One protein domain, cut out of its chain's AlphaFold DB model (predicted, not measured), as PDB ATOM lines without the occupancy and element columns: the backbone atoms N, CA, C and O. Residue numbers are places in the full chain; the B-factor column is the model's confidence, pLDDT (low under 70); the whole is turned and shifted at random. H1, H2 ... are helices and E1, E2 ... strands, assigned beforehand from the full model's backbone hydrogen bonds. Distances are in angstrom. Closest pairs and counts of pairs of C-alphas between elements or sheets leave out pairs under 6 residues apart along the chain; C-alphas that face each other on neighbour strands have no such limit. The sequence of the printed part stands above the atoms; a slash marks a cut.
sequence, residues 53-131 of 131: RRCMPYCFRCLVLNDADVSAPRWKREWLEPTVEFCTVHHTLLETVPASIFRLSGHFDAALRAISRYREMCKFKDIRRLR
ATOM      1  N   ARG A  53      31.481  94.966  41.755       86.69
ATOM      2  CA  ARG A  53      31.213  94.407  43.078       86.69
ATOM      3  C   ARG A  53      30.053  95.146  43.713       86.69
ATOM      4  O   ARG A  53      30.082  96.360  43.881       86.69
ATOM      5  N   ARG A  54      29.053  94.391  44.172       91.50
ATOM      6  CA  ARG A  54      27.948  94.951  44.969       91.50
ATOM      7  C   ARG A  54      28.399  95.374  46.366       91.50
ATOM      8  O   ARG A  54      27.818  96.299  46.935       91.50
ATOM      9  N   CYS A  55      29.428  94.715  46.897       93.62
ATOM     10  CA  CYS A  55      29.956  94.960  48.229       93.62
ATOM     11  C   CYS A  55      31.487  95.047  48.223       93.62
ATOM     12  O   CYS A  55      32.156  94.368  47.448       93.62
ATOM     13  N   MET A  56      32.027  95.860  49.127       94.25
ATOM     14  CA  MET A  56      33.453  96.072  49.325       94.25
ATOM     15  C   MET A  56      33.910  95.389  50.617       94.25
ATOM     16  O   MET A  56      33.320  95.657  51.671       94.25
ATOM     17  N   PRO A  57      34.930  94.520  50.550       95.50
ATOM     18  CA  PRO A  57      35.420  93.782  51.704       95.50
ATOM     19  C   PRO A  57      36.377  94.626  52.554       95.50
ATOM     20  O   PRO A  57      37.130  95.449  52.028       95.50
ATOM     21  N   TYR A  58      36.356  94.427  53.871       95.31
ATOM     22  CA  TYR A  58      37.217  95.140  54.811       95.31
ATOM     23  C   TYR A  58      37.324  94.455  56.167       95.31
ATOM     24  O   TYR A  58      36.518  93.607  56.534       95.31
ATOM     25  N   CYS A  59      38.307  94.877  56.956       93.56
ATOM     26  CA  CYS A  59      38.359  94.558  58.375       93.56
ATOM     27  C   CYS A  59      38.047  95.818  59.178       93.56
ATOM     28  O   CYS A  59      38.836  96.762  59.169       93.56
ATOM     29  N   PHE A  60      36.931  95.832  59.913       90.69
ATOM     30  CA  PHE A  60      36.548  96.999  60.710       90.69
ATOM     31  C   PHE A  60      37.592  97.358  61.760       90.69
ATOM     32  O   PHE A  60      37.910  98.531  61.911       90.69
ATOM     33  N   ARG A  61      38.184  96.359  62.429       88.88
ATOM     34  CA  ARG A  61      39.248  96.591  63.415       88.88
ATOM     35  C   ARG A  61      40.432  97.326  62.796       88.88
ATOM     36  O   ARG A  61      40.834  98.341  63.337       88.88
ATOM     37  N   CYS A  62      40.935  96.883  61.643       90.06
ATOM     38  CA  CYS A  62      42.006  97.598  60.938       90.06
ATOM     39  C   CYS A  62      41.568  98.962  60.390       90.06
ATOM     40  O   CYS A  62      42.400  99.848  60.235       90.06
ATOM     41  N   LEU A  63      40.294  99.109  60.022       88.88
ATOM     42  CA  LEU A  63      39.763 100.369  59.512       88.88
ATOM     43  C   LEU A  63      39.756 101.440  60.611       88.88
ATOM     44  O   LEU A  63      40.091 102.583  60.324       88.88
ATOM     45  N   VAL A  64      39.390 101.075  61.847       82.38
ATOM     46  CA  VAL A  64      39.327 102.008  62.986       82.38
ATOM     47  C   VAL A  64      40.632 102.106  63.783       82.38
ATOM     48  O   VAL A  64      40.902 103.147  64.368       82.38
ATOM     49  N   LEU A  65      41.444 101.046  63.803       77.12
ATOM     50  CA  LEU A  65      42.740 100.972  64.481       77.12
ATOM     51  C   LEU A  65      43.827 100.813  63.417       77.12
ATOM     52  O   LEU A  65      44.270  99.705  63.110       77.12
ATOM     53  N   ASN A  66      44.201 101.922  62.782       65.38
ATOM     54  CA  ASN A  66      45.309 101.929  61.839       65.38
ATOM     55  C   ASN A  66      46.629 102.073  62.613       65.38
ATOM     56  O   ASN A  66      46.932 103.149  63.118       65.38
ATOM     57  N   ASP A  67      47.426 101.002  62.658       60.62
ATOM     58  CA  ASP A  67      48.714 100.954  63.374       60.62
ATOM     59  C   ASP A  67      49.717 102.021  62.908       60.62
ATOM     60  O   ASP A  67      50.628 102.386  63.645       60.62
ATOM     61  N   ALA A  68      49.567 102.522  61.676       62.06
ATOM     62  CA  ALA A  68      50.436 103.564  61.140       62.06
ATOM     63  C   ALA A  68      50.022 104.979  61.571       62.06
ATOM     64  O   ALA A  68      50.866 105.868  61.534       62.06
ATOM     65  N   ASP A  69      48.745 105.193  61.910       59.00
ATOM     66  CA  ASP A  69      48.203 106.499  62.291       59.00
ATOM     67  C   ASP A  69      46.746 106.363  62.782       59.00
ATOM     68  O   ASP A  69      45.845 106.075  61.988       59.00
ATOM     69  N   VAL A  70      46.490 106.614  64.070       58.88
ATOM     70  CA  VAL A  70      45.128 106.639  64.645       58.88
ATOM     71  C   VAL A  70      44.283 107.769  64.030       58.88
ATOM     72  O   VAL A  70      43.056 107.682  64.012       58.88
ATOM     73  N   SER A  71      44.921 108.814  63.487       59.66
ATOM     74  CA  SER A  71      44.250 109.994  62.926       59.66
ATOM     75  C   SER A  71      43.908 109.888  61.436       59.66
ATOM     76  O   SER A  71      43.093 110.670  60.947       59.66
ATOM     77  N   ALA A  72      44.448 108.891  60.725       68.69
ATOM     78  CA  ALA A  72      44.206 108.693  59.296       68.69
ATOM     79  C   ALA A  72      43.720 107.264  58.995       68.69
ATOM     80  O   ALA A  72      44.488 106.420  58.514       68.69
ATOM     81  N   PRO A  73      42.435 106.957  59.258       76.94
ATOM     82  CA  PRO A  73      41.828 105.716  58.805       76.94
ATOM     83  C   PRO A  73      42.015 105.550  57.292       76.94
ATOM     84  O   PRO A  73      41.904 106.509  56.528       76.94
ATOM     85  N   ARG A  74      42.278 104.322  56.840       86.06
ATOM     86  CA  ARG A  74      42.489 104.029  55.417       86.06
ATOM     87  C   ARG A  74      41.865 102.707  55.016       86.06
ATOM     88  O   ARG A  74      41.845 101.752  55.793       86.06
ATOM     89  N   TRP A  75      41.426 102.626  53.766       90.38
ATOM     90  CA  TRP A  75      41.126 101.340  53.151       90.38
ATOM     91  C   TRP A  75      42.426 100.675  52.735       90.38
ATOM     92  O   TRP A  75      43.233 101.283  52.024       90.38
ATOM     93  N   LYS A  76      42.648  99.430  53.152       90.06
ATOM     94  CA  LYS A  76      43.815  98.707  52.655       90.06
ATOM     95  C   LYS A  76      43.556  98.266  51.221       90.06
ATOM     96  O   LYS A  76      42.529  97.663  50.920       90.06
ATOM     97  N   ARG A  77      44.526  98.530  50.347       88.88
ATOM     98  CA  ARG A  77      44.483  98.104  48.944       88.88
ATOM     99  C   ARG A  77      44.361  96.582  48.816       88.88
ATOM    100  O   ARG A  77      43.649  96.117  47.942       88.88
ATOM    101  N   GLU A  78      45.015  95.828  49.703       90.56
ATOM    102  CA  GLU A  78      44.982  94.355  49.727       90.56
ATOM    103  C   GLU A  78      43.567  93.781  49.881       90.56
ATOM    104  O   GLU A  78      43.282  92.722  49.345       90.56
ATOM    105  N   TRP A  79      42.638  94.496  50.529       93.62
ATOM    106  CA  TRP A  79      41.248  94.039  50.618       93.62
ATOM    107  C   TRP A  79      40.547  94.064  49.256       93.62
ATOM    108  O   TRP A  79      39.567  93.364  49.046       93.62
ATOM    109  N   LEU A  80      41.031  94.858  48.302       91.81
ATOM    110  CA  LEU A  80      40.455  94.922  46.960       91.81
ATOM    111  C   LEU A  80      40.865  93.727  46.091       91.81
ATOM    112  O   LEU A  80      40.238  93.494  45.059       91.81
ATOM    113  N   GLU A  81      41.870  92.952  46.487       92.31
ATOM    114  CA  GLU A  81      42.300  91.774  45.742       92.31
ATOM    115  C   GLU A  81      41.212  90.679  45.772       92.31
ATOM    116  O   GLU A  81      40.750  90.315  46.853       92.31
ATOM    117  N   PRO A  82      40.758  90.152  44.613       90.12
ATOM    118  CA  PRO A  82      39.636  89.206  44.559       90.12
ATOM    119  C   PRO A  82      39.826  87.919  45.370       90.12
ATOM    120  O   PRO A  82      38.841  87.327  45.795       90.12
ATOM    121  N   THR A  83      41.070  87.475  45.552       91.50
ATOM    122  CA  THR A  83      41.411  86.222  46.240       91.50
ATOM    123  C   THR A  83      41.599  86.396  47.746       91.50
ATOM    124  O   THR A  83      41.832  85.417  48.451       91.50
ATOM    125  N   VAL A  84      41.543  87.630  48.258       93.62
ATOM    126  CA  VAL A  84      41.736  87.912  49.680       93.62
ATOM    127  C   VAL A  84      40.397  87.828  50.402       93.62
ATOM    128  O   VAL A  84      39.551  88.711  50.294       93.62
ATOM    129  N   GLU A  85      40.231  86.769  51.191       95.38
ATOM    130  CA  GLU A  85      39.031  86.550  52.008       95.38
ATOM    131  C   GLU A  85      39.245  86.903  53.485       95.38
ATOM    132  O   GLU A  85      38.295  87.232  54.192       95.38
ATOM    133  N   PHE A  86      40.493  86.881  53.960       96.25
ATOM    134  CA  PHE A  86      40.832  87.044  55.373       96.25
ATOM    135  C   PHE A  86      41.678  88.291  55.621       96.25
ATOM    136  O   PHE A  86      42.543  88.667  54.832       96.25
ATOM    137  N   CYS A  87      41.469  88.919  56.776       94.12
ATOM    138  CA  CYS A  87      42.363  89.951  57.271       94.12
ATOM    139  C   CYS A  87      43.695  89.326  57.699       94.12
ATOM    140  O   CYS A  87      43.726  88.502  58.608       94.12
ATOM    141  N   THR A  88      44.801  89.781  57.119       92.62
ATOM    142  CA  THR A  88      46.161  89.314  57.446       92.62
ATOM    143  C   THR A  88      46.598  89.621  58.880       92.62
ATOM    144  O   THR A  88      47.437  88.912  59.416       92.62
ATOM    145  N   VAL A  89      46.027  90.659  59.506       90.81
ATOM    146  CA  VAL A  89      46.377  91.101  60.871       90.81
ATOM    147  C   VAL A  89      45.542  90.389  61.936       90.81
ATOM    148  O   VAL A  89      46.046  90.034  62.993       90.81
ATOM    149  N   HIS A  90      44.245  90.207  61.678       92.12
ATOM    150  CA  HIS A  90      43.302  89.678  62.670       92.12
ATOM    151  C   HIS A  90      42.892  88.227  62.413       92.12
ATOM    152  O   HIS A  90      42.192  87.653  63.240       92.12
ATOM    153  N   HIS A  91      43.284  87.655  61.271       94.12
ATOM    154  CA  HIS A  91      42.951  86.293  60.843       94.12
ATOM    155  C   HIS A  91      41.444  85.982  60.845       94.12
ATOM    156  O   HIS A  91      41.026  84.841  61.012       94.12
ATOM    157  N   THR A  92      40.613  87.004  60.639       94.12
ATOM    158  CA  THR A  92      39.156  86.876  60.517       94.12
ATOM    159  C   THR A  92      38.723  87.067  59.072       94.12
ATOM    160  O   THR A  92      39.363  87.825  58.338       94.12
ATOM    161  N   LEU A  93      37.599  86.453  58.690       96.56
ATOM    162  CA  LEU A  93      36.939  86.737  57.415       96.56
ATOM    163  C   LEU A  93      36.689  88.248  57.284       96.56
ATOM    164  O   LEU A  93      36.325  88.913  58.261       96.56
ATOM    165  N   LEU A  94      36.920  88.795  56.092       96.69
ATOM    166  CA  LEU A  94      36.618  90.188  55.803       96.69
ATOM    167  C   LEU A  94      35.105  90.411  55.860       96.69
ATOM    168  O   LEU A  94      34.307  89.687  55.268       96.69
ATOM    169  N   GLU A  95      34.717  91.457  56.576       95.38
ATOM    170  CA  GLU A  95      33.357  91.968  56.555       95.38
ATOM    171  C   GLU A  95      33.082  92.652  55.214       95.38
ATOM    172  O   GLU A  95      34.006  92.974  54.470       95.38
ATOM    173  N   THR A  96      31.815  92.940  54.909       95.31
ATOM    174  CA  THR A  96      31.453  93.637  53.670       95.31
ATOM    175  C   THR A  96      30.543  94.834  53.923       95.31
ATOM    176  O   THR A  96      29.746  94.849  54.861       95.31
ATOM    177  N   VAL A  97      30.668  95.859  53.078       95.69
ATOM    178  CA  VAL A  97      29.738  96.998  53.013       95.69
ATOM    179  C   VAL A  97      29.276  97.245  51.578       95.69
ATOM    180  O   VAL A  97      30.035  96.961  50.656       95.69
ATOM    181  N   PRO A  98      28.075  97.799  51.336       95.94
ATOM    182  CA  PRO A  98      27.622  98.109  49.984       95.94
ATOM    183  C   PRO A  98      28.581  99.052  49.245       95.94
ATOM    184  O   PRO A  98      28.968 100.096  49.771       95.94
ATOM    185  N   ALA A  99      28.909  98.731  47.992       94.62
ATOM    186  CA  ALA A  99      29.780  99.553  47.146       94.62
ATOM    187  C   ALA A  99      29.213 100.961  46.899       94.62
ATOM    188  O   ALA A  99      29.962 101.929  46.752       94.62
ATOM    189  N   SER A 100      27.884 101.102  46.959       93.94
ATOM    190  CA  SER A 100      27.198 102.393  46.873       93.94
ATOM    191  C   SER A 100      27.645 103.393  47.939       93.94
ATOM    192  O   SER A 100      27.558 104.590  47.683       93.94
ATOM    193  N   ILE A 101      28.159 102.947  49.093       95.62
ATOM    194  CA  ILE A 101      28.697 103.854  50.115       95.62
ATOM    195  C   ILE A 101      29.816 104.721  49.534       95.62
ATOM    196  O   ILE A 101      29.814 105.932  49.742       95.62
ATOM    197  N   PHE A 102      30.735 104.130  48.773       94.31
ATOM    198  CA  PHE A 102      31.858 104.852  48.172       94.31
ATOM    199  C   PHE A 102      31.428 105.700  46.984       94.31
ATOM    200  O   PHE A 102      31.916 106.813  46.819       94.31
ATOM    201  N   ARG A 103      30.460 105.224  46.196       91.62
ATOM    202  CA  ARG A 103      29.877 106.011  45.102       91.62
ATOM    203  C   ARG A 103      29.181 107.280  45.597       91.62
ATOM    204  O   ARG A 103      29.247 108.304  44.931       91.62
ATOM    205  N   LEU A 104      28.499 107.203  46.740       93.19
ATOM    206  CA  LEU A 104      27.735 108.317  47.314       93.19
ATOM    207  C   LEU A 104      28.570 109.214  48.241       93.19
ATOM    208  O   LEU A 104      28.120 110.295  48.611       93.19
ATOM    209  N   SER A 105      29.769 108.783  48.630       93.94
ATOM    210  CA  SER A 105      30.662 109.553  49.498       93.94
ATOM    211  C   SER A 105      31.719 110.253  48.656       93.94
ATOM    212  O   SER A 105      32.460 109.588  47.949       93.94
ATOM    213  N   GLY A 106      31.850 111.577  48.754       87.94
ATOM    214  CA  GLY A 106      32.855 112.320  47.975       87.94
ATOM    215  C   GLY A 106      34.306 112.140  48.449       87.94
ATOM    216  O   GLY A 106      35.228 112.518  47.736       87.94
ATOM    217  N   HIS A 107      34.519 111.598  49.651       89.25
ATOM    218  CA  HIS A 107      35.835 111.416  50.271       89.25
ATOM    219  C   HIS A 107      35.784 110.353  51.385       89.25
ATOM    220  O   HIS A 107      34.704 109.888  51.771       89.25
ATOM    221  N   PHE A 108      36.954 109.982  51.920       89.81
ATOM    222  CA  PHE A 108      37.092 108.878  52.875       89.81
ATOM    223  C   PHE A 108      36.323 109.108  54.185       89.81
ATOM    224  O   PHE A 108      35.578 108.228  54.602       89.81
ATOM    225  N   ASP A 109      36.385 110.300  54.787       89.62
ATOM    226  CA  ASP A 109      35.667 110.566  56.049       89.62
ATOM    227  C   ASP A 109      34.146 110.431  55.922       89.62
ATOM    228  O   ASP A 109      33.470 109.959  56.839       89.62
ATOM    229  N   ALA A 110      33.582 110.842  54.781       92.88
ATOM    230  CA  ALA A 110      32.164 110.647  54.508       92.88
ATOM    231  C   ALA A 110      31.827 109.151  54.401       92.88
ATOM    232  O   ALA A 110      30.833 108.709  54.989       92.88
ATOM    233  N   ALA A 111      32.690 108.375  53.736       94.12
ATOM    234  CA  ALA A 111      32.549 106.926  53.632       94.12
ATOM    235  C   ALA A 111      32.653 106.247  55.005       94.12
ATOM    236  O   ALA A 111      31.807 105.420  55.329       94.12
ATOM    237  N   LEU A 112      33.606 106.644  55.855       92.19
ATOM    238  CA  LEU A 112      33.739 106.133  57.225       92.19
ATOM    239  C   LEU A 112      32.468 106.347  58.042       92.19
ATOM    240  O   LEU A 112      31.951 105.403  58.637       92.19
ATOM    241  N   ARG A 113      31.917 107.567  58.029       92.38
ATOM    242  CA  ARG A 113      30.656 107.858  58.727       92.38
ATOM    243  C   ARG A 113      29.510 106.986  58.206       92.38
ATOM    244  O   ARG A 113      28.689 106.519  58.992       92.38
ATOM    245  N   ALA A 114      29.440 106.761  56.895       95.00
ATOM    246  CA  ALA A 114      28.430 105.898  56.290       95.00
ATOM    247  C   ALA A 114      28.620 104.412  56.651       95.00
ATOM    248  O   ALA A 114      27.633 103.737  56.935       95.00
ATOM    249  N   ILE A 115      29.862 103.923  56.710       94.56
ATOM    250  CA  ILE A 115      30.204 102.561  57.146       94.56
ATOM    251  C   ILE A 115      29.791 102.345  58.603       94.56
ATOM    252  O   ILE A 115      29.138 101.345  58.900       94.56
ATOM    253  N   SER A 116      30.106 103.283  59.501       91.81
ATOM    254  CA  SER A 116      29.717 103.188  60.914       91.81
ATOM    255  C   SER A 116      28.199 103.101  61.076       91.81
ATOM    256  O   SER A 116      27.709 102.172  61.719       91.81
ATOM    257  N   ARG A 117      27.440 103.976  60.393       93.25
ATOM    258  CA  ARG A 117      25.967 103.913  60.383       93.25
ATOM    259  C   ARG A 117      25.442 102.591  59.824       93.25
ATOM    260  O   ARG A 117      24.528 102.001  60.391       93.25
ATOM    261  N   TYR A 118      26.016 102.110  58.720       93.94
ATOM    262  CA  TYR A 118      25.628 100.831  58.122       93.94
ATOM    263  C   TYR A 118      25.840  99.668  59.101       93.94
ATOM    264  O   TYR A 118      24.943  98.847  59.291       93.94
ATOM    265  N   ARG A 119      26.994  99.636  59.775       91.75
ATOM    266  CA  ARG A 119      27.325  98.615  60.775       91.75
ATOM    267  C   ARG A 119      26.345  98.636  61.946       91.75
ATOM    268  O   ARG A 119      25.881  97.577  62.361       91.75
ATOM    269  N   GLU A 120      26.016  99.817  62.468       90.06
ATOM    270  CA  GLU A 120      25.011  99.979  63.527       90.06
ATOM    271  C   GLU A 120      23.647  99.438  63.089       90.06
ATOM    272  O   GLU A 120      23.060  98.607  63.781       90.06
ATOM    273  N   MET A 121      23.171  99.827  61.901       89.81
ATOM    274  CA  MET A 121      21.902  99.340  61.354       89.81
ATOM    275  C   MET A 121      21.861  97.814  61.201       89.81
ATOM    276  O   MET A 121      20.831  97.206  61.495       89.81
ATOM    277  N   CYS A 122      22.947  97.188  60.742       87.62
ATOM    278  CA  CYS A 122      23.030  95.730  60.629       87.62
ATOM    279  C   CYS A 122      22.934  95.054  62.001       87.62
ATOM    280  O   CYS A 122      22.087  94.180  62.175       87.62
ATOM    281  N   LYS A 123      23.673  95.545  63.008       82.56
ATOM    282  CA  LYS A 123      23.567  95.040  64.388       82.56
ATOM    283  C   LYS A 123      22.134  95.119  64.924       82.56
ATOM    284  O   LYS A 123      21.650  94.165  65.525       82.56
ATOM    285  N   PHE A 124      21.429  96.227  64.680       73.25
ATOM    286  CA  PHE A 124      20.028  96.363  65.092       73.25
ATOM    287  C   PHE A 124      19.098  95.362  64.397       73.25
ATOM    288  O   PHE A 124      18.178  94.843  65.032       73.25
ATOM    289  N   LYS A 125      19.312  95.085  63.105       77.25
ATOM    290  CA  LYS A 125      18.527  94.083  62.366       77.25
ATOM    291  C   LYS A 125      18.757  92.675  62.906       77.25
ATOM    292  O   LYS A 125      17.785  91.943  63.059       77.25
ATOM    293  N   ASP A 126      19.997  92.328  63.229       73.56
ATOM    294  CA  ASP A 126      20.331  91.011  63.776       73.56
ATOM    295  C   ASP A 126      19.700  90.812  65.159       73.56
ATOM    296  O   ASP A 126      19.059  89.791  65.395       73.56
ATOM    297  N   ILE A 127      19.738  91.829  66.031       70.12
ATOM    298  CA  ILE A 127      19.051  91.797  67.336       70.12
ATOM    299  C   ILE A 127      17.537  91.603  67.174       70.12
ATOM    300  O   ILE A 127      16.933  90.848  67.931       70.12
ATOM    301  N   ARG A 128      16.907  92.271  66.198       66.00
ATOM    302  CA  ARG A 128      15.466  92.110  65.933       66.00
ATOM    303  C   ARG A 128      15.101  90.733  65.386       66.00
ATOM    304  O   ARG A 128      13.974  90.321  65.592       66.00
ATOM    305  N   ARG A 129      16.006  90.055  64.676       66.12
ATOM    306  CA  ARG A 129      15.780  88.690  64.165       66.12
ATOM    307  C   ARG A 129      15.936  87.613  65.237       66.12
ATOM    308  O   ARG A 129      15.449  86.510  65.041       66.12
ATOM    309  N   LEU A 130      16.645  87.919  66.323       64.88
ATOM    310  CA  LEU A 130      16.879  87.013  67.452       64.88
ATOM    311  C   LEU A 130      15.800  87.113  68.549       64.88
ATOM    312  O   LEU A 130      15.895  86.397  69.543       64.88
ATOM    313  N   ARG A 131      14.820  88.012  68.400       51.75
ATOM    314  CA  ARG A 131      13.645  88.153  69.273       51.75
ATOM    315  C   ARG A 131      12.410  87.614  68.571       51.75
ATOM    316  O   ARG A 131      11.551  87.075  69.295       51.75
TER     317      ARG A 131
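Overview. This is residues 53 to 131 of the 131 residues of an uncharacterized protein of Paraburkholderia sp. BL27I4N3 (UniProt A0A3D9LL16). A small antiparallel pair of strands, E1 and E2, lies near the middle of a body of short helices and long loops, and one long helix, H4, packs on E2 with residues 114 to 119 and sticks out with residues 120 to 129. The printed part has 79 residues, with four named helices and two named strands in the order E1 H1 H2 E2 H3 H4 along the chain; of the 44 residues in named elements helices hold 36 and strands 8, and the class is mostly helix. The whole is compact, radius of gyration of the C-alphas 13.2 A, spanning 40 by 30 by 26 A.

Arrangement. E1, residues 55 to 58, and E2, residues 95 to 98, are antiparallel at 145 degrees; N 56 and O 97, 2.7 A apart, are within hydrogen-bond range. H4, residues 108 to 129, has its closest C-alphas to E2 at Ile 115 and Val 97, 6.9 A. H3, residues 100 to 104, touches H4 at residues 111 to 115 alone, closest C-alphas Phe 102 and Ala 111, 5.9 A. H1, residues 60 to 64, and H4 are near each other, with 6 pairs within 10 A. H2, residues 77 to 80, is apart from H4. In H1, H3 and H4 every O i to N i+4 pair is within hydrogen-bond range; H2 is too short for one.

Along the chain. E1 begins at C-alpha 55 (29.956, 94.960, 48.229). H4, 31.5 A long, ends at C-alpha 129 (15.780, 88.690, 64.165).

Size, cuts and confidence. The printed part has no cut. The links H1 to H2 and H2 to E2 are long. Residues 66 to 72 and 128 to 131 have pLDDT under 70.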